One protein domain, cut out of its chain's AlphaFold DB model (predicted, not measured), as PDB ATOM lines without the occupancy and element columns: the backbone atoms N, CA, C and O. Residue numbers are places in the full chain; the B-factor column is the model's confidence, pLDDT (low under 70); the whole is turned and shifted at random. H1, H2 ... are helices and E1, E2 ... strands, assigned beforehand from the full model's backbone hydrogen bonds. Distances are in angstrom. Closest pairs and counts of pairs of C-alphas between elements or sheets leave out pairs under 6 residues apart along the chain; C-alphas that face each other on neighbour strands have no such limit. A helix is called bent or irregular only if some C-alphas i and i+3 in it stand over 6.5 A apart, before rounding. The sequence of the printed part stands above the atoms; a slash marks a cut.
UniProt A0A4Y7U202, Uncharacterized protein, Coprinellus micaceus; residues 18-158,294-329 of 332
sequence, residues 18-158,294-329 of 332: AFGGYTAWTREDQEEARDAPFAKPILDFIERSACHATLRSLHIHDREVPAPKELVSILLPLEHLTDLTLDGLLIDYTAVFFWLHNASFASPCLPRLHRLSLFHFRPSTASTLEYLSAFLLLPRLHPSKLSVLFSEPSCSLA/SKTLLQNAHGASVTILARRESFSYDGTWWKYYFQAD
ATOM      1  N   ALA A  18     -39.968  42.261  50.339       65.25
ATOM      2  CA  ALA A  18     -38.889  42.524  49.402       65.25
ATOM      3  C   ALA A  18     -38.409  41.179  48.833       65.25
ATOM      4  O   ALA A  18     -37.730  40.411  49.517       65.25
ATOM      5  N   PHE A  19     -38.822  40.853  47.607       66.12
ATOM      6  CA  PHE A  19     -38.455  39.589  46.956       66.12
ATOM      7  C   PHE A  19     -37.162  39.719  46.152       66.12
ATOM      8  O   PHE A  19     -37.180  39.659  44.927       66.12
ATOM      9  N   GLY A  20     -36.032  39.853  46.842       57.91
ATOM     10  CA  GLY A  20     -34.729  39.957  46.192       57.91
ATOM     11  C   GLY A  20     -34.289  38.636  45.598       57.91
ATOM     12  O   GLY A  20     -34.237  37.620  46.297       57.91
ATOM     13  N   GLY A  21     -34.004  38.627  44.301       57.94
ATOM     14  CA  GLY A  21     -33.234  37.564  43.675       57.94
ATOM     15  C   GLY A  21     -31.771  37.892  43.802       57.94
ATOM     16  O   GLY A  21     -31.327  38.914  43.295       57.94
ATOM     17  N   TYR A  22     -31.002  37.024  44.453       55.91
ATOM     18  CA  TYR A  22     -29.599  36.959  44.079       55.91
ATOM     19  C   TYR A  22     -29.603  36.523  42.622       55.91
ATOM     20  O   TYR A  22     -30.079  35.432  42.317       55.91
ATOM     21  N   THR A  23     -29.186  37.420  41.730       55.53
ATOM     22  CA  THR A  23     -28.948  37.087  40.330       55.53
ATOM     23  C   THR A  23     -28.105  35.824  40.320       55.53
ATOM     24  O   THR A  23     -26.990  35.842  40.845       55.53
ATOM     25  N   ALA A  24     -28.677  34.743  39.804       57.16
ATOM     26  CA  ALA A  24     -27.984  33.516  39.473       57.16
ATOM     27  C   ALA A  24     -26.605  33.856  38.880       57.16
ATOM     28  O   ALA A  24     -26.509  34.586  37.885       57.16
ATOM     29  N   TRP A  25     -25.543  33.453  39.584       61.28
ATOM     30  CA  TRP A  25     -24.170  33.859  39.261       61.28
ATOM     31  C   TRP A  25     -23.620  33.069  38.076       61.28
ATOM     32  O   TRP A  25     -22.710  33.547  37.397       61.28
ATOM     33  N   THR A  26     -24.186  31.889  37.832       75.75
ATOM     34  CA  THR A  26     -23.846  31.011  36.719       75.75
ATOM     35  C   THR A  26     -24.946  31.035  35.658       75.75
ATOM     36  O   THR A  26     -26.080  31.451  35.909       75.75
ATOM     37  N   ARG A  27     -24.594  30.620  34.439       76.31
ATOM     38  CA  ARG A  27     -25.552  30.462  33.340       76.31
ATOM     39  C   ARG A  27     -26.552  29.342  33.641       76.31
ATOM     40  O   ARG A  27     -27.729  29.523  33.349       76.31
ATOM     41  N   GLU A  28     -26.106  28.248  34.263       79.94
ATOM     42  CA  GLU A  28     -26.987  27.143  34.667       79.94
ATOM     43  C   GLU A  28     -28.031  27.611  35.686       79.94
ATOM     44  O   GLU A  28     -29.224  27.395  35.479       79.94
ATOM     45  N   ASP A  29     -27.613  28.361  36.713       71.12
ATOM     46  CA  ASP A  29     -28.537  28.933  37.698       71.12
ATOM     47  C   ASP A  29     -29.554  29.888  37.035       71.12
ATOM     48  O   ASP A  29     -30.669  30.050  37.530       71.12
ATOM     49  N   GLN A  30     -29.182  30.570  35.939       68.38
ATOM     50  CA  GLN A  30     -30.089  31.461  35.204       68.38
ATOM     51  C   GLN A  30     -31.112  30.676  34.388       68.38
ATOM     52  O   GLN A  30     -32.276  31.070  34.346       68.38
ATOM     53  N   GLU A  31     -30.696  29.587  33.742       76.25
ATOM     54  CA  GLU A  31     -31.605  28.704  33.008       76.25
ATOM     55  C   GLU A  31     -32.583  28.010  33.966       76.25
ATOM     56  O   GLU A  31     -33.791  28.073  33.740       76.25
ATOM     57  N   GLU A  32     -32.112  27.487  35.103       75.12
ATOM     58  CA  GLU A  32     -32.996  26.910  36.126       75.12
ATOM     59  C   GLU A  32     -33.944  27.967  36.729       75.12
ATOM     60  O   GLU A  32     -35.142  27.727  36.904       75.12
ATOM     61  N   ALA A  33     -33.444  29.181  36.995       69.56
ATOM     62  CA  ALA A  33     -34.269  30.273  37.512       69.56
ATOM     63  C   ALA A  33     -35.327  30.770  36.513       69.56
ATOM     64  O   ALA A  33     -36.344  31.315  36.947       69.56
ATOM     65  N   ARG A  34     -35.112  30.597  35.203       69.88
ATOM     66  CA  ARG A  34     -36.091  30.959  34.164       69.88
ATOM     67  C   ARG A  34     -37.296  30.035  34.144       69.88
ATOM     68  O   ARG A  34     -38.405  30.510  33.897       69.88
ATOM     69  N   ASP A  35     -37.078  28.757  34.422       76.75
ATOM     70  CA  ASP A  35     -38.142  27.754  34.451       76.75
ATOM     71  C   ASP A  35     -38.856  27.699  35.809       76.75
ATOM     72  O   ASP A  35     -39.972  27.180  35.925       76.75
ATOM     73  N   ALA A  36     -38.249  28.275  36.852       76.94
ATOM     74  CA  ALA A  36     -38.860  28.362  38.165       76.94
ATOM     75  C   ALA A  36     -40.079  29.314  38.155       76.94
ATOM     76  O   ALA A  36     -39.960  30.485  37.785       76.94
ATOM     77  N   PRO A  37     -41.260  28.870  38.632       82.50
ATOM     78  CA  PRO A  37     -42.439  29.727  38.694       82.50
ATOM     79  C   PRO A  37     -42.214  30.865  39.698       82.50
ATOM     80  O   PRO A  37     -42.066  30.628  40.902       82.50
ATOM     81  N   PHE A  38     -42.244  32.110  39.224       84.94
ATOM     82  CA  PHE A  38     -42.052  33.306  40.047       84.94
ATOM     83  C   PHE A  38     -43.288  33.609  40.904       84.94
ATOM     84  O   PHE A  38     -43.167  33.943  42.086       84.94
ATOM     85  N   ALA A  39     -44.488  33.460  40.338       87.25
ATOM     86  CA  ALA A  39     -45.727  33.781  41.047       87.25
ATOM     87  C   ALA A  39     -46.021  32.847  42.221       87.25
ATOM     88  O   ALA A  39     -46.508  33.297  43.260       87.25
ATOM     89  N   LYS A  40     -45.735  31.550  42.069       87.62
ATOM     90  CA  LYS A  40     -46.197  30.521  43.006       87.62
ATOM     91  C   LYS A  40     -45.709  30.751  44.445       87.62
ATOM     92  O   LYS A  40     -46.563  30.826  45.321       87.62
ATOM     93  N   PRO A  41     -44.409  30.967  44.731       86.69
ATOM     94  CA  PRO A  41     -43.950  31.199  46.103       86.69
ATOM     95  C   PRO A  41     -44.592  32.424  46.770       86.69
ATOM     96  O   PRO A  41     -44.834  32.418  47.979       86.69
ATOM     97  N   ILE A  42     -44.864  33.474  45.987       87.88
ATOM     98  CA  ILE A  42     -45.477  34.717  46.466       87.88
ATOM     99  C   ILE A  42     -46.962  34.492  46.760       87.88
ATOM    100  O   ILE A  42     -47.444  34.877  47.824       87.88
ATOM    101  N   LEU A  43     -47.677  33.831  45.849       89.12
ATOM    102  CA  LEU A  43     -49.087  33.484  46.021       89.12
ATOM    103  C   LEU A  43     -49.290  32.513  47.190       89.12
ATOM    104  O   LEU A  43     -50.103  32.801  48.064       89.12
ATOM    105  N   ASP A  44     -48.482  31.454  47.286       89.25
ATOM    106  CA  ASP A  44     -48.501  30.495  48.400       89.25
ATOM    107  C   ASP A  44     -48.233  31.195  49.743       89.25
ATOM    108  O   ASP A  44     -48.721  30.779  50.796       89.25
ATOM    109  N   PHE A  45     -47.411  32.248  49.746       86.81
ATOM    110  CA  PHE A  45     -47.189  33.068  50.932       86.81
ATOM    111  C   PHE A  45     -48.422  33.913  51.285       86.81
ATOM    112  O   PHE A  45     -48.854  33.900  52.440       86.81
ATOM    113  N   ILE A  46     -48.993  34.634  50.316       87.56
ATOM    114  CA  ILE A  46     -50.181  35.482  50.516       87.56
ATOM    115  C   ILE A  46     -51.373  34.640  50.993       87.56
ATOM    116  O   ILE A  46     -52.109  35.060  51.889       87.56
ATOM    117  N   GLU A  47     -51.540  33.445  50.425       89.25
ATOM    118  CA  GLU A  47     -52.591  32.501  50.794       89.25
ATOM    119  C   GLU A  47     -52.405  31.998  52.230       89.25
ATOM    120  O   GLU A  47     -53.301  32.169  53.059       89.25
ATOM    121  N   ARG A  48     -51.221  31.466  52.573       87.25
ATOM    122  CA  ARG A  48     -50.947  30.927  53.920       87.25
ATOM    123  C   ARG A  48     -50.980  31.980  55.023       87.25
ATOM    124  O   ARG A  48     -51.376  31.673  56.143       87.25
ATOM    125  N   SER A  49     -50.553  33.205  54.725       83.94
ATOM    126  CA  SER A  49     -50.577  34.318  55.686       83.94
ATOM    127  C   SER A  49     -51.943  35.005  55.782       83.94
ATOM    128  O   SER A  49     -52.135  35.850  56.654       83.94
ATOM    129  N   ALA A  50     -52.888  34.668  54.893       85.75
ATOM    130  CA  ALA A  50     -54.190  35.320  54.762       85.75
ATOM    131  C   ALA A  50     -54.107  36.858  54.632       85.75
ATOM    132  O   ALA A  50     -55.063  37.570  54.942       85.75
ATOM    133  N   CYS A  51     -52.981  37.393  54.141       85.69
ATOM    134  CA  CYS A  51     -52.733  38.833  54.122       85.69
ATOM    135  C   CYS A  51     -53.355  39.556  52.916       85.69
ATOM    136  O   CYS A  51     -53.178  40.762  52.780       85.69
ATOM    137  N   HIS A  52     -54.094  38.871  52.037       88.12
ATOM    138  CA  HIS A  52     -54.714  39.466  50.838       88.12
ATOM    139  C   HIS A  52     -55.559  40.721  51.148       88.12
ATOM    140  O   HIS A  52     -55.534  41.695  50.398       88.12
ATOM    141  N   ALA A  53     -56.260  40.736  52.289       87.06
ATOM    142  CA  ALA A  53     -57.096  41.861  52.716       87.06
ATOM    143  C   ALA A  53     -56.325  42.969  53.466       87.06
ATOM    144  O   ALA A  53     -56.781  44.119  53.553       87.06
ATOM    145  N   THR A  54     -55.157  42.655  54.030       86.88
ATOM    146  CA  THR A  54     -54.385  43.567  54.892       86.88
ATOM    147  C   THR A  54     -53.130  44.109  54.226       86.88
ATOM    148  O   THR A  54     -52.677  45.177  54.620       86.88
ATOM    149  N   LEU A  55     -52.617  43.460  53.178       89.50
ATOM    150  CA  LEU A  55     -51.423  43.893  52.461       89.50
ATOM    151  C   LEU A  55     -51.653  45.277  51.844       89.50
ATOM    152  O   LEU A  55     -52.540  45.470  51.010       89.50
ATOM    153  N   ARG A  56     -50.876  46.260  52.304       91.69
ATOM    154  CA  ARG A  56     -50.898  47.641  51.800       91.69
ATOM    155  C   ARG A  56     -49.705  47.952  50.908       91.69
ATOM    156  O   ARG A  56     -49.841  48.744  49.989       91.69
ATOM    157  N   SER A  57     -48.568  47.300  51.126       91.75
ATOM    158  CA  SER A  57     -47.327  47.578  50.408       91.75
ATOM    159  C   SER A  57     -46.744  46.300  49.804       91.75
ATOM    160  O   SER A  57     -46.771  45.257  50.441       91.75
ATOM    161  N   LEU A  58     -46.237  46.353  48.573       92.06
ATOM    162  CA  LEU A  58     -45.568  45.227  47.912       92.06
ATOM    163  C   LEU A  58     -44.347  45.733  47.147       92.06
ATOM    164  O   LEU A  58     -44.460  46.651  46.335       92.06
ATOM    165  N   HIS A  59     -43.177  45.160  47.431       91.50
ATOM    166  CA  HIS A  59     -41.899  45.588  46.872       91.50
ATOM    167  C   HIS A  59     -41.212  44.415  46.148       91.50
ATOM    168  O   HIS A  59     -40.641  43.510  46.749       91.50
ATOM    169  N   ILE A  60     -41.234  44.415  44.823       89.75
ATOM    170  CA  ILE A  60     -40.588  43.373  44.020       89.75
ATOM    171  C   ILE A  60     -39.329  43.981  43.418       89.75
ATOM    172  O   ILE A  60     -39.421  45.011  42.751       89.75
ATOM    173  N   HIS A  61     -38.169  43.370  43.668       87.88
ATOM    174  CA  HIS A  61     -36.891  43.923  43.237       87.88
ATOM    175  C   HIS A  61     -35.941  42.878  42.642       87.88
ATOM    176  O   HIS A  61     -35.911  41.746  43.115       87.88
ATOM    177  N   ASP A  62     -35.154  43.281  41.639       78.12
ATOM    178  CA  ASP A  62     -34.037  42.524  41.048       78.12
ATOM    179  C   ASP A  62     -34.408  41.079  40.671       78.12
ATOM    180  O   ASP A  62     -33.735  40.111  41.038       78.12
ATOM    181  N   ARG A  63     -35.533  40.916  39.967       77.56
ATOM    182  CA  ARG A  63     -36.045  39.607  39.545       77.56
ATOM    183  C   ARG A  63     -36.278  39.558  38.045       77.56
ATOM    184  O   ARG A  63     -36.879  40.463  37.465       77.56
ATOM    185  N   GLU A  64     -35.846  38.463  37.434       82.69
ATOM    186  CA  GLU A  64     -36.347  38.047  36.130       82.69
ATOM    187  C   GLU A  64     -37.729  37.443  36.337       82.69
ATOM    188  O   GLU A  64     -37.918  36.573  37.187       82.69
ATOM    189  N   VAL A  65     -38.713  37.983  35.624       84.00
ATOM    190  CA  VAL A  65     -40.078  37.467  35.666       84.00
ATOM    191  C   VAL A  65     -40.349  36.868  34.291       84.00
ATOM    192  O   VAL A  65     -40.578  37.630  33.345       84.00
ATOM    193  N   PRO A  66     -40.315  35.530  34.157       83.06
ATOM    194  CA  PRO A  66     -40.309  34.869  32.853       83.06
ATOM    195  C   PRO A  66     -41.576  35.173  32.047       83.06
ATOM    196  O   PRO A  66     -41.524  35.348  30.830       83.06
ATOM    197  N   ALA A  67     -42.721  35.317  32.724       90.00
ATOM    198  CA  ALA A  67     -43.993  35.640  32.094       90.00
ATOM    199  C   ALA A  67     -44.656  36.884  32.723       90.00
ATOM    200  O   ALA A  67     -45.002  36.868  33.905       90.00
ATOM    201  N   PRO A  68     -44.990  37.927  31.935       91.75
ATOM    202  CA  PRO A  68     -45.751  39.096  32.399       91.75
ATOM    203  C   PRO A  68     -47.047  38.761  33.149       91.75
ATOM    204  O   PRO A  68     -47.438  39.467  34.079       91.75
ATOM    205  N   LYS A  69     -47.708  37.660  32.771       92.25
ATOM    206  CA  LYS A  69     -48.941  37.180  33.409       92.25
ATOM    207  C   LYS A  69     -48.751  36.769  34.869       92.25
ATOM    208  O   LYS A  69     -49.706  36.868  35.630       92.25
ATOM    209  N   GLU A  70     -47.557  36.332  35.260       91.94
ATOM    210  CA  GLU A  70     -47.264  35.940  36.642       91.94
ATOM    211  C   GLU A  70     -47.230  37.140  37.583       91.94
ATOM    212  O   GLU A  70     -47.795  37.102  38.672       91.94
ATOM    213  N   LEU A  71     -46.645  38.256  37.142       92.69
ATOM    214  CA  LEU A  71     -46.722  39.492  37.912       92.69
ATOM    215  C   LEU A  71     -48.179  39.953  38.055       92.69
ATOM    216  O   LEU A  71     -48.616  40.339  39.135       92.69
ATOM    217  N   VAL A  72     -48.956  39.865  36.976       93.94
ATOM    218  CA  VAL A  72     -50.376  40.240  36.984       93.94
ATOM    219  C   VAL A  72     -51.183  39.343  37.927       93.94
ATOM    220  O   VAL A  72     -52.015  39.857  38.672       93.94
ATOM    221  N   SER A  73     -50.930  38.030  37.953       93.31
ATOM    222  CA  SER A  73     -51.647  37.105  38.838       93.31
ATOM    223  C   SER A  73     -51.358  37.352  40.319       93.31
ATOM    224  O   SER A  73     -52.262  37.169  41.130       93.31
ATOM    225  N   ILE A  74     -50.160  37.837  40.671       92.88
ATOM    226  CA  ILE A  74     -49.850  38.312  42.030       92.88
ATOM    227  C   ILE A  74     -50.648  39.574  42.368       92.88
ATOM    228  O   ILE A  74     -51.147  39.701  43.482       92.88
ATOM    229  N   LEU A  75     -50.755  40.523  41.434       93.50
ATOM    230  CA  LEU A  75     -51.348  41.839  41.697       93.50
ATOM    231  C   LEU A  75     -52.881  41.822  41.751       93.50
ATOM    232  O   LEU A  75     -53.472  42.563  42.533       93.50
ATOM    233  N   LEU A  76     -53.537  40.985  40.944       92.69
ATOM    234  CA  LEU A  76     -55.001  40.924  40.870       92.69
ATOM    235  C   LEU A  76     -55.724  40.669  42.207       92.69
ATOM    236  O   LEU A  76     -56.685  41.389  42.472       92.69
ATOM    237  N   PRO A  77     -55.311  39.714  43.061       92.50
ATOM    238  CA  PRO A  77     -55.989  39.463  44.336       92.50
ATOM    239  C   PRO A  77     -55.741  40.548  45.400       92.50
ATOM    240  O   PRO A  77     -56.356  40.512  46.465       92.50
ATOM    241  N   LEU A  78     -54.848  41.513  45.154       92.75
ATOM    242  CA  LEU A  78     -54.403  42.499  46.144       92.75
ATOM    243  C   LEU A  78     -55.210  43.802  46.066       92.75
ATOM    244  O   LEU A  78     -54.668  44.891  45.884       92.75
ATOM    245  N   GLU A  79     -56.529  43.711  46.240       92.56
ATOM    246  CA  GLU A  79     -57.445  44.855  46.087       92.56
ATOM    247  C   GLU A  79     -57.150  46.028  47.035       92.56
ATOM    248  O   GLU A  79     -57.520  47.177  46.770       92.56
ATOM    249  N   HIS A  80     -56.491  45.747  48.158       91.69
ATOM    250  CA  HIS A  80     -56.182  46.748  49.165       91.69
ATOM    251  C   HIS A  80     -54.764  47.315  49.096       91.69
ATOM    252  O   HIS A  80     -54.401  48.116  49.963       91.69
ATOM    253  N   LEU A  81     -53.985  46.930  48.088       93.19
ATOM    254  CA  LEU A  81     -52.636  47.434  47.896       93.19
ATOM    255  C   LEU A  81     -52.669  48.950  47.651       93.19
ATOM    256  O   LEU A  81     -53.349  49.430  46.743       93.19
ATOM    257  N   THR A  82     -51.935  49.700  48.469       93.12
ATOM    258  CA  THR A  82     -51.768  51.153  48.358       93.12
ATOM    259  C   THR A  82     -50.429  51.533  47.748       93.12
ATOM    260  O   THR A  82     -50.353  52.544  47.054       93.12
ATOM    261  N   ASP A  83     -49.392  50.724  47.952       93.06
ATOM    262  CA  ASP A  83     -48.030  51.011  47.524       93.06
ATOM    263  C   ASP A  83     -47.456  49.807  46.770       93.06
ATOM    264  O   ASP A  83     -47.302  48.721  47.326       93.06
ATOM    265  N   LEU A  84     -47.117  50.003  45.497       93.62
ATOM    266  CA  LEU A  84     -46.434  49.015  44.671       93.62
ATOM    267  C   LEU A  84     -45.075  49.565  44.255       93.62
ATOM    268  O   LEU A  84     -44.992  50.633  43.651       93.62
ATOM    269  N   THR A  85     -44.018  48.819  44.548       92.38
ATOM    270  CA  THR A  85     -42.662  49.109  44.092       92.38
ATOM    271  C   THR A  85     -42.184  47.969  43.203       92.38
ATOM    272  O   THR A  85     -42.107  46.831  43.658       92.38
ATOM    273  N   LEU A  86     -41.875  48.279  41.947       92.38
ATOM    274  CA  LEU A  86     -41.234  47.391  40.983       92.38
ATOM    275  C   LEU A  86     -39.850  47.971  40.694       92.38
ATOM    276  O   LEU A  86     -39.745  49.085  40.177       92.38
ATOM    277  N   ASP A  87     -38.803  47.249  41.073       89.56
ATOM    278  CA  ASP A  87     -37.422  47.713  40.980       89.56
ATOM    279  C   ASP A  87     -36.562  46.703  40.220       89.56
ATOM    280  O   ASP A  87     -36.506  45.535  40.578       89.56
ATOM    281  N   GLY A  88     -35.916  47.105  39.129       83.62
ATOM    282  CA  GLY A  88     -34.948  46.225  38.459       83.62
ATOM    283  C   GLY A  88     -35.548  44.940  37.880       83.62
ATOM    284  O   GLY A  88     -34.826  43.960  37.710       83.62
ATOM    285  N   LEU A  89     -36.856  44.906  37.588       86.38
ATOM    286  CA  LEU A  89     -37.476  43.711  37.011       86.38
ATOM    287  C   LEU A  89     -37.112  43.560  35.535       86.38
ATOM    288  O   LEU A  89     -37.358  44.467  34.733       86.38
ATOM    289  N   LEU A  90     -36.589  42.389  35.177       86.12
ATOM    290  CA  LEU A  90     -36.382  41.983  33.788       86.12
ATOM    291  C   LEU A  90     -37.689  41.368  33.277       86.12
ATOM    292  O   LEU A  90     -37.899  40.162  33.359       86.12
ATOM    293  N   ILE A  91     -38.605  42.230  32.830       88.88
ATOM    294  CA  ILE A  91     -39.939  41.847  32.358       88.88
ATOM    295  C   ILE A  91     -40.390  42.755  31.211       88.88
ATOM    296  O   ILE A  91     -40.046  43.939  31.165       88.88
ATOM    297  N   ASP A  92     -41.208  42.229  30.295       91.06
ATOM    298  CA  ASP A  92     -41.897  43.070  29.316       91.06
ATOM    299  C   ASP A  92     -43.043  43.847  29.981       91.06
ATOM    300  O   ASP A  92     -44.190  43.397  30.058       91.06
ATOM    301  N   TYR A  93     -42.724  45.054  30.447       90.50
ATOM    302  CA  TYR A  93     -43.696  45.970  31.040       90.50
ATOM    303  C   TYR A  93     -44.854  46.326  30.099       90.50
ATOM    304  O   TYR A  93     -45.938  46.658  30.580       90.50
ATOM    305  N   THR A  94     -44.663  46.251  28.777       91.88
ATOM    306  CA  THR A  94     -45.738  46.515  27.806       91.88
ATOM    307  C   THR A  94     -46.862  45.514  28.007       91.88
ATOM    308  O   THR A  94     -48.012  45.903  28.208       91.88
ATOM    309  N   ALA A  95     -46.509  44.228  28.040       92.50
ATOM    310  CA  ALA A  95     -47.445  43.157  28.322       92.50
ATOM    311  C   ALA A  95     -48.042  43.284  29.731       92.50
ATOM    312  O   ALA A  95     -49.250  43.121  29.877       92.50
ATOM    313  N   VAL A  96     -47.247  43.617  30.757       93.88
ATOM    314  CA  VAL A  96     -47.758  43.794  32.134       93.88
ATOM    315  C   VAL A  96     -48.887  44.821  32.176       93.88
ATOM    316  O   VAL A  96     -49.987  44.501  32.625       93.88
ATOM    317  N   PHE A  97     -48.645  46.039  31.686       93.88
ATOM    318  CA  PHE A  97     -49.654  47.097  31.738       93.88
ATOM    319  C   PHE A  97     -50.827  46.827  30.797       93.88
ATOM    320  O   PHE A  97     -51.961  47.127  31.160       93.88
ATOM    321  N   PHE A  98     -50.595  46.184  29.648       93.50
ATOM    322  CA  PHE A  98     -51.669  45.694  28.783       93.50
ATOM    323  C   PHE A  98     -52.601  44.721  29.522       93.50
ATOM    324  O   PHE A  98     -53.822  44.880  29.492       93.50
ATOM    325  N   TRP A  99     -52.041  43.733  30.227       94.25
ATOM    326  CA  TRP A  99     -52.819  42.755  30.986       94.25
ATOM    327  C   TRP A  99     -53.524  43.382  32.191       94.25
ATOM    328  O   TRP A  99     -54.700  43.091  32.397       94.25
ATOM    329  N   LEU A 100     -52.860  44.264  32.947       92.75
ATOM    330  CA  LEU A 100     -53.485  44.991  34.063       92.75
ATOM    331  C   LEU A 100     -54.652  45.861  33.582       92.75
ATOM    332  O   LEU A 100     -55.734  45.833  34.171       92.75
ATOM    333  N   HIS A 101     -54.457  46.589  32.480       91.81
ATOM    334  CA  HIS A 101     -55.504  47.384  31.852       91.81
ATOM    335  C   HIS A 101     -56.680  46.505  31.406       91.81
ATOM    336  O   HIS A 101     -57.824  46.806  31.730       91.81
ATOM    337  N   ASN A 102     -56.428  45.377  30.741       91.88
ATOM    338  CA  ASN A 102     -57.511  44.504  30.285       91.88
ATOM    339  C   ASN A 102     -58.245  43.798  31.431       91.88
ATOM    340  O   ASN A 102     -59.468  43.663  31.395       91.88
ATOM    341  N   ALA A 103     -57.523  43.370  32.467       89.94
ATOM    342  CA  ALA A 103     -58.126  42.738  33.635       89.94
ATOM    343  C   ALA A 103     -59.061  43.698  34.387       89.94
ATOM    344  O   ALA A 103     -60.073  43.264  34.939       89.94
ATOM    345  N   SER A 104     -58.774  45.005  34.328       87.00
ATOM    346  CA  SER A 104     -59.588  46.042  34.965       87.00
ATOM    347  C   SER A 104     -61.037  46.114  34.462       87.00
ATOM    348  O   SER A 104     -61.921  46.557  35.202       87.00
ATOM    349  N   PHE A 105     -61.304  45.652  33.230       86.88
ATOM    350  CA  PHE A 105     -62.660  45.592  32.677       86.88
ATOM    351  C   PHE A 105     -63.515  44.507  33.338       86.88
ATOM    352  O   PHE A 105     -64.734  44.653  33.407       86.88
ATOM    353  N   ALA A 106     -62.890  43.430  33.823       88.25
ATOM    354  CA  ALA A 106     -63.581  42.339  34.504       88.25
ATOM    355  C   ALA A 106     -63.706  42.600  36.012       88.25
ATOM    356  O   ALA A 106     -64.770  42.397  36.593       88.25
ATOM    357  N   SER A 107     -62.626  43.067  36.640       85.06
ATOM    358  CA  SER A 107     -62.572  43.365  38.071       85.06
ATOM    359  C   SER A 107     -61.636  44.546  38.319       85.06
ATOM    360  O   SER A 107     -60.594  44.618  37.670       85.06
ATOM    361  N   PRO A 108     -61.955  45.479  39.237       81.75
ATOM    362  CA  PRO A 108     -61.050  46.569  39.583       81.75
ATOM    363  C   PRO A 108     -59.679  46.041  40.003       81.75
ATOM    364  O   PRO A 108     -59.527  45.459  41.072       81.75
ATOM    365  N   CYS A 109     -58.667  46.293  39.177       85.50
ATOM    366  CA  CYS A 109     -57.292  45.964  39.511       85.50
ATOM    367  C   CYS A 109     -56.706  47.091  40.374       85.50
ATOM    368  O   CYS A 109     -56.677  48.243  39.942       85.50
ATOM    369  N   LEU A 110     -56.270  46.756  41.593       92.00
ATOM    370  CA  LEU A 110     -55.600  47.671  42.529       92.00
ATOM    371  C   LEU A 110     -56.363  48.997  42.792       92.00
ATOM    372  O   LEU A 110     -55.775  50.075  42.704       92.00
ATOM    373  N   PRO A 111     -57.662  48.971  43.154       91.56
ATOM    374  CA  PRO A 111     -58.486  50.181  43.294       91.56
ATOM    375  C   PRO A 111     -58.010  51.154  44.386       91.56
ATOM    376  O   PRO A 111     -58.475  52.290  44.455       91.56
ATOM    377  N   ARG A 112     -57.121  50.716  45.282       92.56
ATOM    378  CA  ARG A 112     -56.586  51.535  46.378       92.56
ATOM    379  C   ARG A 112     -55.154  52.004  46.150       92.56
ATOM    380  O   ARG A 112     -54.580  52.597  47.061       92.56
ATOM    381  N   LEU A 113     -54.593  51.773  44.963       93.44
ATOM    382  CA  LEU A 113     -53.214  52.134  44.679       93.44
ATOM    383  C   LEU A 113     -53.033  53.657  44.743       93.44
ATOM    384  O   LEU A 113     -53.664  54.415  44.008       93.44
ATOM    385  N   HIS A 114     -52.160  54.099  45.643       91.38
ATOM    386  CA  HIS A 114     -51.761  55.490  45.839       91.38
ATOM    387  C   HIS A 114     -50.309  55.730  45.407       91.38
ATOM    388  O   HIS A 114     -49.919  56.849  45.084       91.38
ATOM    389  N   ARG A 115     -49.461  54.706  45.396       90.50
ATOM    390  CA  ARG A 115     -48.068  54.848  44.981       90.50
ATOM    391  C   ARG A 115     -47.683  53.715  44.056       90.50
ATOM    392  O   ARG A 115     -47.802  52.550  44.418       90.50
ATOM    393  N   LEU A 116     -47.175  54.080  42.887       92.81
ATOM    394  CA  LEU A 116     -46.550  53.168  41.944       92.81
ATOM    395  C   LEU A 116     -45.106  53.619  41.730       92.81
ATOM    396  O   LEU A 116     -44.850  54.651  41.118       92.81
ATOM    397  N   SER A 117     -44.150  52.859  42.237       91.75
ATOM    398  CA  SER A 117     -42.732  53.154  42.061       91.75
ATOM    399  C   SER A 117     -42.137  52.177  41.061       91.75
ATOM    400  O   SER A 117     -42.150  50.975  41.292       91.75
ATOM    401  N   LEU A 118     -41.645  52.703  39.948       90.19
ATOM    402  CA  LEU A 118     -41.039  51.984  38.838       90.19
ATOM    403  C   LEU A 118     -39.553  52.363  38.778       90.19
ATOM    404  O   LEU A 118     -39.143  53.311  38.103       90.19
ATOM    405  N   PHE A 119     -38.735  51.653  39.546       86.44
ATOM    406  CA  PHE A 119     -37.289  51.836  39.556       86.44
ATOM    407  C   PHE A 119     -36.651  50.948  38.487       86.44
ATOM    408  O   PHE A 119     -37.086  49.824  38.246       86.44
ATOM    409  N   HIS A 120     -35.638  51.477  37.801       82.56
ATOM    410  CA  HIS A 120     -34.999  50.816  36.660       82.56
ATOM    411  C   HIS A 120     -35.971  50.456  35.527       82.56
ATOM    412  O   HIS A 120     -35.682  49.611  34.681       82.56
ATOM    413  N   PHE A 121     -37.116  51.133  35.484       82.75
ATOM    414  CA  PHE A 121     -38.104  50.967  34.439       82.75
ATOM    415  C   PHE A 121     -37.601  51.556  33.130       82.75
ATOM    416  O   PHE A 121     -37.248  52.735  33.043       82.75
ATOM    417  N   ARG A 122     -37.610  50.724  32.090       78.06
ATOM    418  CA  ARG A 122     -37.231  51.119  30.741       78.06
ATOM    419  C   ARG A 122     -38.322  50.671  29.771       78.06
ATOM    420  O   ARG A 122     -38.401  49.482  29.474       78.06
ATOM    421  N   PRO A 123     -39.178  51.589  29.294       78.75
ATOM    422  CA  PRO A 123     -40.175  51.286  28.296       78.75
ATOM    423  C   PRO A 123     -39.428  50.861  27.041       78.75
ATOM    424  O   PRO A 123     -38.606  51.601  26.499       78.75
ATOM    425  N   SER A 124     -39.679  49.630  26.618       77.62
ATOM    426  CA  SER A 124     -39.115  49.079  25.392       77.62
ATOM    427  C   SER A 124     -39.758  49.715  24.159       77.62
ATOM    428  O   SER A 124     -39.145  49.750  23.094       77.62
ATOM    429  N   THR A 125     -40.986  50.234  24.298       84.38
ATOM    430  CA  THR A 125     -41.793  50.771  23.200       84.38
ATOM    431  C   THR A 125     -42.638  51.971  23.639       84.38
ATOM    432  O   THR A 125     -42.929  52.154  24.822       84.38
ATOM    433  N   ALA A 126     -43.102  52.772  22.673       80.94
ATOM    434  CA  ALA A 126     -44.109  53.807  22.927       80.94
ATOM    435  C   ALA A 126     -45.412  53.212  23.496       80.94
ATOM    436  O   ALA A 126     -46.042  53.814  24.365       80.94
ATOM    437  N   SER A 127     -45.767  51.993  23.075       86.62
ATOM    438  CA  SER A 127     -46.932  51.263  23.579       86.62
ATOM    439  C   SER A 127     -46.835  50.962  25.075       86.62
ATOM    440  O   SER A 127     -47.856  50.941  25.753       86.62
ATOM    441  N   THR A 128     -45.630  50.787  25.633       87.75
ATOM    442  CA  THR A 128     -45.465  50.611  27.086       87.75
ATOM    443  C   THR A 128     -46.001  51.821  27.850       87.75
ATOM    444  O   THR A 128     -46.699  51.667  28.849       87.75
ATOM    445  N   LEU A 129     -45.694  53.029  27.371       85.56
ATOM    446  CA  LEU A 129     -46.162  54.275  27.976       85.56
ATOM    447  C   LEU A 129     -47.654  54.482  27.740       85.56
ATOM    448  O   LEU A 129     -48.345  54.938  28.645       85.56
ATOM    449  N   GLU A 130     -48.155  54.110  26.563       86.31
ATOM    450  CA  GLU A 130     -49.583  54.142  26.254       86.31
ATOM    451  C   GLU A 130     -50.375  53.240  27.212       86.31
ATOM    452  O   GLU A 130     -51.299  53.715  27.871       86.31
ATOM    453  N   TYR A 131     -49.974  51.979  27.390       90.00
ATOM    454  CA  TYR A 131     -50.655  51.073  28.319       90.00
ATOM    455  C   TYR A 131     -50.492  51.478  29.777       90.00
ATOM    456  O   TYR A 131     -51.449  51.367  30.541       90.00
ATOM    457  N   LEU A 132     -49.320  51.984  30.170       89.56
ATOM    458  CA  LEU A 132     -49.138  52.553  31.501       89.56
ATOM    459  C   LEU A 132     -50.100  53.726  31.714       89.56
ATOM    460  O   LEU A 132     -50.791  53.773  32.724       89.56
ATOM    461  N   SER A 133     -50.208  54.632  30.744       85.88
ATOM    462  CA  SER A 133     -51.122  55.774  30.808       85.88
ATOM    463  C   SER A 133     -52.586  55.332  30.900       85.88
ATOM    464  O   SER A 133     -53.328  55.833  31.742       85.88
ATOM    465  N   ALA A 134     -52.988  54.339  30.101       87.69
ATOM    466  CA  ALA A 134     -54.334  53.780  30.109       87.69
ATOM    467  C   ALA A 134     -54.647  53.096  31.447       87.69
ATOM    468  O   ALA A 134     -55.734  53.273  31.992       87.69
ATOM    469  N   PHE A 135     -53.676  52.370  32.009       89.38
ATOM    470  CA  PHE A 135     -53.781  51.790  33.343       89.38
ATOM    471  C   PHE A 135     -53.959  52.876  34.409       89.38
ATOM    472  O   PHE A 135     -54.892  52.785  35.194       89.38
ATOM    473  N   LEU A 136     -53.136  53.928  34.416       86.81
ATOM    474  CA  LEU A 136     -53.221  55.019  35.401       86.81
ATOM    475  C   LEU A 136     -54.535  55.821  35.308       86.81
ATOM    476  O   LEU A 136     -54.932  56.455  36.284       86.81
ATOM    477  N   LEU A 137     -55.209  55.782  34.155       83.94
ATOM    478  CA  LEU A 137     -56.488  56.450  33.893       83.94
ATOM    479  C   LEU A 137     -57.726  55.637  34.260       83.94
ATOM    480  O   LEU A 137     -58.849  56.108  34.054       83.94
ATOM    481  N   LEU A 138     -57.562  54.419  34.770       85.81
ATOM    482  CA  LEU A 138     -58.711  53.610  35.129       85.81
ATOM    483  C   LEU A 138     -59.588  54.372  36.140       85.81
ATOM    484  O   LEU A 138     -59.062  54.815  37.160       85.81
ATOM    485  N   PRO A 139     -60.921  54.486  35.931       79.06
ATOM    486  CA  PRO A 139     -61.813  55.325  36.751       79.06
ATOM    487  C   PRO A 139     -61.800  55.031  38.256       79.06
ATOM    488  O   PRO A 139     -62.381  55.764  39.052       79.06
ATOM    489  N   ARG A 140     -61.212  53.898  38.637       79.88
ATOM    490  CA  ARG A 140     -61.171  53.378  40.000       79.88
ATOM    491  C   ARG A 140     -59.821  53.574  40.680       79.88
ATOM    492  O   ARG A 140     -59.750  53.383  41.886       79.88
ATOM    493  N   LEU A 141     -58.782  53.971  39.946       81.75
ATOM    494  CA  LEU A 141     -57.560  54.486  40.549       81.75
ATOM    495  C   LEU A 141     -57.825  55.932  40.942       81.75
ATOM    496  O   LEU A 141     -58.178  56.743  40.096       81.75
ATOM    497  N   HIS A 142     -57.693  56.258  42.227       74.06
ATOM    498  CA  HIS A 142     -57.889  57.626  42.698       74.06
ATOM    499  C   HIS A 142     -56.712  58.505  42.247       74.06
ATOM    500  O   HIS A 142     -55.643  58.451  42.861       74.06
ATOM    501  N   PRO A 143     -56.892  59.373  41.238       64.88
ATOM    502  CA  PRO A 143     -55.760  60.055  40.626       64.88
ATOM    503  C   PRO A 143     -55.163  61.107  41.557       64.88
ATOM    504  O   PRO A 143     -53.949  61.244  41.624       64.88
ATOM    505  N   SER A 144     -55.993  61.739  42.394       63.34
ATOM    506  CA  SER A 144     -55.574  62.739  43.387       63.34
ATOM    507  C   SER A 144     -54.617  62.219  44.462       63.34
ATOM    508  O   SER A 144     -54.080  63.006  45.240       63.34
ATOM    509  N   LYS A 145     -54.429  60.901  44.549       74.25
ATOM    510  CA  LYS A 145     -53.516  60.268  45.501       74.25
ATOM    511  C   LYS A 145     -52.411  59.481  44.820       74.25
ATOM    512  O   LYS A 145     -51.520  59.029  45.529       74.25
ATOM    513  N   LEU A 146     -52.477  59.306  43.499       80.38
ATOM    514  CA  LEU A 146     -51.553  58.459  42.773       80.38
ATOM    515  C   LEU A 146     -50.243  59.203  42.520       80.38
ATOM    516  O   LEU A 146     -50.190  60.203  41.807       80.38
ATOM    517  N   SER A 147     -49.181  58.682  43.118       80.56
ATOM    518  CA  SER A 147     -47.808  59.113  42.901       80.56
ATOM    519  C   SER A 147     -47.092  58.054  42.076       80.56
ATOM    520  O   SER A 147     -46.944  56.919  42.531       80.56
ATOM    521  N   VAL A 148     -46.655  58.413  40.866       80.00
ATOM    522  CA  VAL A 148     -45.787  57.534  40.071       80.00
ATOM    523  C   VAL A 148     -44.351  58.013  40.203       80.00
ATOM    524  O   VAL A 148     -44.067  59.191  39.985       80.00
ATOM    525  N   LEU A 149     -43.455  57.120  40.612       79.75
ATOM    526  CA  LEU A 149     -42.031  57.402  40.752       79.75
ATOM    527  C   LEU A 149     -41.273  56.638  39.684       79.75
ATOM    528  O   LEU A 149     -41.366  55.419  39.643       79.75
ATOM    529  N   PHE A 150     -40.486  57.333  38.873       78.56
ATOM    530  CA  PHE A 150     -39.554  56.687  37.955       78.56
ATOM    531  C   PHE A 150     -38.139  57.026  38.367       78.56
ATOM    532  O   PHE A 150     -37.840  58.180  38.688       78.56
ATOM    533  N   SER A 151     -37.279  56.019  38.345       74.62
ATOM    534  CA  SER A 151     -35.859  56.191  38.602       74.62
ATOM    535  C   SER A 151     -35.049  55.461  37.558       74.62
ATOM    536  O   SER A 151     -35.237  54.265  37.347       74.62
ATOM    537  N   GLU A 152     -34.084  56.159  36.978       63.84
ATOM    538  CA  GLU A 152     -33.060  55.519  36.164       63.84
ATOM    539  C   GLU A 152     -31.907  54.997  37.028       63.84
ATOM    540  O   GLU A 152     -31.518  55.667  37.997       63.84
ATOM    541  N   PRO A 153     -31.286  53.861  36.660       57.88
ATOM    542  CA  PRO A 153     -29.964  53.527  37.160       57.88
ATOM    543  C   PRO A 153     -28.988  54.627  36.755       57.88
ATOM    544  O   PRO A 153     -28.559  54.724  35.608       57.88
ATOM    545  N   SER A 154     -28.594  55.450  37.719       50.47
ATOM    546  CA  SER A 154     -27.465  56.365  37.534       50.47
ATOM    547  C   SER A 154     -26.112  55.738  37.805       50.47
ATOM    548  O   SER A 154     -25.076  56.317  37.460       50.47
ATOM    549  N   CYS A 155     -26.108  54.537  38.387       47.66
ATOM    550  CA  CYS A 155     -24.964  53.662  38.284       47.66
ATOM    551  C   CYS A 155     -24.800  53.377  36.800       47.66
ATOM    552  O   CYS A 155     -25.487  52.521  36.247       47.66
ATOM    553  N   SER A 156     -23.916  54.137  36.143       51.66
ATOM    554  CA  SER A 156     -23.566  53.852  34.763       51.66
ATOM    555  C   SER A 156     -23.277  52.361  34.692       51.66
ATOM    556  O   SER A 156     -22.651  51.800  35.597       51.66
ATOM    557  N   LEU A 157     -23.734  51.699  33.641       52.66
ATOM    558  CA  LEU A 157     -23.400  50.301  33.402       52.66
ATOM    559  C   LEU A 157     -21.889  50.055  33.609       52.66
ATOM    560  O   LEU A 157     -21.484  49.003  34.082       52.66
ATOM    561  N   ALA A 158     -21.044  51.069  33.374       55.66
ATOM    562  CA  ALA A 158     -19.623  51.064  33.704       55.66
ATOM    563  C   ALA A 158     -19.282  50.971  35.212       55.66
ATOM    564  O   ALA A 158     -18.304  50.302  35.543       55.66
ATOM    565  N   SER A 294     -42.026  61.316  26.448       69.75
ATOM    566  CA  SER A 294     -42.877  60.560  27.376       69.75
ATOM    567  C   SER A 294     -43.747  61.481  28.225       69.75
ATOM    568  O   SER A 294     -44.941  61.247  28.393       69.75
ATOM    569  N   LYS A 295     -43.166  62.581  28.710       72.81
ATOM    570  CA  LYS A 295     -43.886  63.632  29.429       72.81
ATOM    571  C   LYS A 295     -44.942  64.292  28.551       72.81
ATOM    572  O   LYS A 295     -46.064  64.466  29.007       72.81
ATOM    573  N   THR A 296     -44.616  64.599  27.299       77.81
ATOM    574  CA  THR A 296     -45.555  65.178  26.329       77.81
ATOM    575  C   THR A 296     -46.672  64.195  25.989       77.81
ATOM    576  O   THR A 296     -47.826  64.597  25.924       77.81
ATOM    577  N   LEU A 297     -46.365  62.906  25.819       72.19
ATOM    578  CA  LEU A 297     -47.357  61.857  25.577       72.19
ATOM    579  C   LEU A 297     -48.323  61.725  26.754       72.19
ATOM    580  O   LEU A 297     -49.530  61.761  26.543       72.19
ATOM    581  N   LEU A 298     -47.804  61.666  27.983       70.31
ATOM    582  CA  LEU A 298     -48.629  61.621  29.191       70.31
ATOM    583  C   LEU A 298     -49.448  62.912  29.355       70.31
ATOM    584  O   LEU A 298     -50.647  62.858  29.593       70.31
ATOM    585  N   GLN A 299     -48.857  64.088  29.144       74.06
ATOM    586  CA  GLN A 299     -49.592  65.360  29.195       74.06
ATOM    587  C   GLN A 299     -50.679  65.457  28.117       74.06
ATOM    588  O   GLN A 299     -51.773  65.941  28.390       74.06
ATOM    589  N   ASN A 300     -50.420  64.977  26.901       71.94
ATOM    590  CA  ASN A 300     -51.401  64.987  25.818       71.94
ATOM    591  C   ASN A 300     -52.530  63.981  26.064       71.94
ATOM    592  O   ASN A 300     -53.685  64.290  25.784       71.94
ATOM    593  N   ALA A 301     -52.206  62.805  26.607       64.75
ATOM    594  CA  ALA A 301     -53.189  61.784  26.959       64.75
ATOM    595  C   ALA A 301     -54.090  62.219  28.127       64.75
ATOM    596  O   ALA A 301     -55.245  61.805  28.201       64.75
ATOM    597  N   HIS A 302     -53.577  63.056  29.035       59.91
ATOM    598  CA  HIS A 302     -54.244  63.378  30.302       59.91
ATOM    599  C   HIS A 302     -54.673  64.849  30.446       59.91
ATOM    600  O   HIS A 302     -55.222  65.242  31.476       59.91
ATOM    601  N   GLY A 303     -54.423  65.685  29.436       65.00
ATOM    602  CA  GLY A 303     -54.623  67.130  29.526       65.00
ATOM    603  C   GLY A 303     -53.737  67.790  30.595       65.00
ATOM    604  O   GLY A 303     -52.722  67.253  31.034       65.00
ATOM    605  N   ALA A 304     -54.132  68.979  31.058       54.00
ATOM    606  CA  ALA A 304     -53.375  69.755  32.052       54.00
ATOM    607  C   ALA A 304     -53.370  69.154  33.480       54.00
ATOM    608  O   ALA A 304     -52.862  69.793  34.397       54.00
ATOM    609  N   SER A 305     -53.949  67.965  33.685       57.59
ATOM    610  CA  SER A 305     -54.179  67.373  35.010       57.59
ATOM    611  C   SER A 305     -52.985  66.578  35.558       57.59
ATOM    612  O   SER A 305     -52.920  66.305  36.752       57.59
ATOM    613  N   VAL A 306     -51.996  66.225  34.733       58.84
ATOM    614  CA  VAL A 306     -50.816  65.486  35.210       58.84
ATOM    615  C   VAL A 306     -49.617  66.421  35.331       58.84
ATOM    616  O   VAL A 306     -48.983  66.804  34.343       58.84
ATOM    617  N   THR A 307     -49.282  66.771  36.572       60.78
ATOM    618  CA  THR A 307     -48.072  67.512  36.912       60.78
ATOM    619  C   THR A 307     -46.894  66.544  36.951       60.78
ATOM    620  O   THR A 307     -46.775  65.694  37.834       60.78
ATOM    621  N   ILE A 308     -45.984  66.683  35.988       61.00
ATOM    622  CA  ILE A 308     -44.749  65.895  35.932       61.00
ATOM    623  C   ILE A 308     -43.637  66.708  36.591       61.00
ATOM    624  O   ILE A 308     -43.089  67.645  36.008       61.00
ATOM    625  N   LEU A 309     -43.319  66.353  37.830       58.91
ATOM    626  CA  LEU A 309     -42.242  66.920  38.627       58.91
ATOM    627  C   LEU A 309     -40.977  66.072  38.443       58.91
ATOM    628  O   LEU A 309     -40.710  65.126  39.178       58.91
ATOM    629  N   ALA A 310     -40.153  66.423  37.460       58.69
ATOM    630  CA  ALA A 310     -38.812  65.858  37.349       58.69
ATOM    631  C   ALA A 310     -37.901  66.485  38.417       58.69
ATOM    632  O   ALA A 310     -37.601  67.680  38.351       58.69
ATOM    633  N   ARG A 311     -37.435  65.701  39.397       62.81
ATOM    634  CA  ARG A 311     -36.460  66.159  40.394       62.81
ATOM    635  C   ARG A 311     -35.163  65.377  40.248       62.81
ATOM    636  O   ARG A 311     -35.105  64.162  40.407       62.81
ATOM    637  N   ARG A 312     -34.082  66.103  39.987       58.97
ATOM    638  CA  ARG A 312     -32.732  65.549  40.068       58.97
ATOM    639  C   ARG A 312     -32.350  65.423  41.540       58.97
ATOM    640  O   ARG A 312     -32.274  66.439  42.231       58.97
ATOM    641  N   GLU A 313     -32.102  64.207  42.009       60.56
ATOM    642  CA  GLU A 313     -31.591  63.963  43.359       60.56
ATOM    643  C   GLU A 313     -30.164  63.410  43.236       60.56
ATOM    644  O   GLU A 313     -29.892  62.426  42.554       60.56
ATOM    645  N   SER A 314     -29.197  64.096  43.843       49.25
ATOM    646  CA  SER A 314     -27.813  63.624  43.915       49.25
ATOM    647  C   SER A 314     -27.595  62.945  45.260       49.25
ATOM    648  O   SER A 314     -27.715  63.610  46.290       49.25
ATOM    649  N   PHE A 315     -27.243  61.660  45.263       51.59
ATOM    650  CA  PHE A 315     -26.778  60.975  46.469       51.59
ATOM    651  C   PHE A 315     -25.253  60.854  46.433       51.59
ATOM    652  O   PHE A 315     -24.665  60.590  45.387       51.59
ATOM    653  N   SER A 316     -24.595  61.090  47.572       46.38
ATOM    654  CA  SER A 316     -23.135  61.247  47.618       46.38
ATOM    655  C   SER A 316     -22.345  59.950  47.423       46.38
ATOM    656  O   SER A 316     -21.135  60.034  47.225       46.38
ATOM    657  N   TYR A 317     -22.992  58.779  47.459       44.59
ATOM    658  CA  TYR A 317     -22.301  57.484  47.442       44.59
ATOM    659  C   TYR A 317     -22.412  56.683  46.131       44.59
ATOM    660  O   TYR A 317     -21.448  55.999  45.802       44.59
ATOM    661  N   ASP A 318     -23.481  56.819  45.331       49.72
ATOM    662  CA  ASP A 318     -23.751  55.885  44.210       49.72
ATOM    663  C   ASP A 318     -24.012  56.529  42.833       49.72
ATOM    664  O   ASP A 318     -24.299  55.837  41.856       49.72
ATOM    665  N   GLY A 319     -23.856  57.850  42.706       52.69
ATOM    666  CA  GLY A 319     -24.062  58.564  41.442       52.69
ATOM    667  C   GLY A 319     -25.257  59.517  41.459       52.69
ATOM    668  O   GLY A 319     -25.826  59.835  42.504       52.69
ATOM    669  N   THR A 320     -25.583  60.076  40.289       46.00
ATOM    670  CA  THR A 320     -26.636  61.099  40.156       46.00
ATOM    671  C   THR A 320     -27.852  60.537  39.447       46.00
ATOM    672  O   THR A 320     -27.806  60.345  38.238       46.00
ATOM    673  N   TRP A 321     -28.941  60.336  40.173       52.50
ATOM    674  CA  TRP A 321     -30.169  59.733  39.682       52.50
ATOM    675  C   TRP A 321     -31.227  60.793  39.417       52.50
ATOM    676  O   TRP A 321     -31.253  61.878  40.009       52.50
ATOM    677  N   TRP A 322     -32.081  60.481  38.455       49.56
ATOM    678  CA  TRP A 322     -33.250  61.279  38.152       49.56
ATOM    679  C   TRP A 322     -34.443  60.589  38.774       49.56
ATOM    680  O   TRP A 322     -34.688  59.420  38.492       49.56
ATOM    681  N   LYS A 323     -35.158  61.315  39.631       55.47
ATOM    682  CA  LYS A 323     -36.418  60.858  40.189       55.47
ATOM    683  C   LYS A 323     -37.528  61.681  39.565       55.47
ATOM    684  O   LYS A 323     -37.643  62.887  39.791       55.47
ATOM    685  N   TYR A 324     -38.331  61.032  38.744       54.25
ATOM    686  CA  TYR A 324     -39.494  61.662  38.146       54.25
ATOM    687  C   TYR A 324     -40.689  61.364  39.029       54.25
ATOM    688  O   TYR A 324     -41.014  60.206  39.269       54.25
ATOM    689  N   TYR A 325     -41.304  62.417  39.540       54.72
ATOM    690  CA  TYR A 325     -42.542  62.360  40.287       54.72
ATOM    691  C   TYR A 325     -43.665  62.730  39.327       54.72
ATOM    692  O   TYR A 325     -43.639  63.786  38.699       54.72
ATOM    693  N   PHE A 326     -44.658  61.867  39.217       56.00
ATOM    694  CA  PHE A 326     -45.885  62.164  38.503       56.00
ATOM    695  C   PHE A 326     -46.948  62.343  39.565       56.00
ATOM    696  O   PHE A 326     -47.221  61.423  40.338       56.00
ATOM    697  N   GLN A 327     -47.487  63.550  39.627       57.34
ATOM    698  CA  GLN A 327     -48.596  63.892  40.493       57.34
ATOM    699  C   GLN A 327     -49.772  64.241  39.586       57.34
ATOM    700  O   GLN A 327     -49.735  65.235  38.862       57.34
ATOM    701  N   ALA A 328     -50.793  63.388  39.573       51.88
ATOM    702  CA  ALA A 328     -52.039  63.694  38.885       51.88
ATOM    703  C   ALA A 328     -52.895  64.590  39.795       51.88
ATOM    704  O   ALA A 328     -53.510  64.130  40.756       51.88
ATOM    705  N   ASP A 329     -52.914  65.890  39.513       49.81
ATOM    706  CA  ASP A 329     -53.733  66.862  40.227       49.81
ATOM    707  C   ASP A 329     -55.075  67.028  39.492       49.81
ATOM    708  O   ASP A 329     -55.128  67.493  38.355       49.81
TER     709      ASP A 329
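AT A GLANCE: This is residues 18 to 158 and 294 to 329 of the 332 residues of an uncharacterized protein of Coprinellus micaceus (UniProt A0A4Y7U202). The chain winds in stacked right-handed turns, with strands E1 to E4 side by side as a parallel wall and H3, H4 and H5 in a curved row set back behind one face. The long hairpin E5 and E6 extends the wall beyond E4, with H6 over it; H2 begins the helix row beside H3, and H1 lies at the far end from the hairpin. The 177 printed residues, of mixed class, have six named helices and six named strands, in the order H1 H2 E1 H3 E2 H4 E3 H5 E4 H6 E5 E6. The mixed sheet runs E1 E2 E3 E4 E6 E5. The whole is compact, with a radius of gyration of the C-alphas of 16.6 A and spans of 49 by 44 by 28 A.

IN THESE COORDINATES: The sheet has E1, residues 57 to 61, E2, 83 to 87, E3, 115 to 119, E4, 147 to 151, E5, 306 to 315, 26.9 A long, and E6, 319 to 328, 28.6 A. C-alpha 57 is at (-47.327, 47.578, 50.408) and C-alpha 328 at (-52.039, 63.694, 38.885). The helices are H1, 27 to 35, beginning at C-alpha (-25.552, 30.462, 33.340), H2, 39 to 49, 15.4 A, H3, 68 to 75, H4, 93 to 103, 15.0 A, H5, 126 to 136, 15.5 A, and H6, 294 to 305, 15.2 A.

HOW THE PARTS SIT: The sheet is twisted, with edge strands E1 and E5. E1 and E2 are parallel, N 60 and O 85 being 2.8 A apart; so are E2 and E3, N 86 and O 117 at 2.8 A, and E3 and E4, N 118 and O 149 at 2.7 A. E4 and E6 are antiparallel, N 150 and O 324 at 2.9 A, as is the hairpin E5 and E6, N 309 and O 325 at 2.7 A. E1, H3, E2, then E2, H4, E3, then E3, H5, E4 are strand-helix-strand units, parallel neighbour strands joined through a helix, with right-handed crossovers. H6 is on the sheet, two layers, at a height over the sheet of 7.9 A, over E5 and along it at 9 degrees on the local plane. H6 is irregular, C-alphas 301 and 304 being 9.5 A apart. H5 touches H6, closest C-alphas Ser 133 and Leu 298, 6.6 A, and H4, Thr 128 and Thr 94, 4.2 A, at a steep tilt of 37 degrees, only just past shallow. H3 touches H4, Pro 68 and Val 96, 5.1 A, and H2, Glu 70 and Ala 39, 5.1 A. H1 and H2 are apart. In H1 to H5 every O i to N i+4 pair is within hydrogen-bond range; in H6, 6 of 8.

THE WHOLE: The C-alphas farthest apart, Glu 28 and Ala 304, are 50.2 A apart. Residues 159 to 293 are not printed, with 25.9 A between C-alphas 158 and 294. Of the links printed whole, H4 to E3 is long. Mean pLDDT of the printed part is 78.0; 50 residues are under 70, among them 18 to 25, 152 to 158 and 301 to 329.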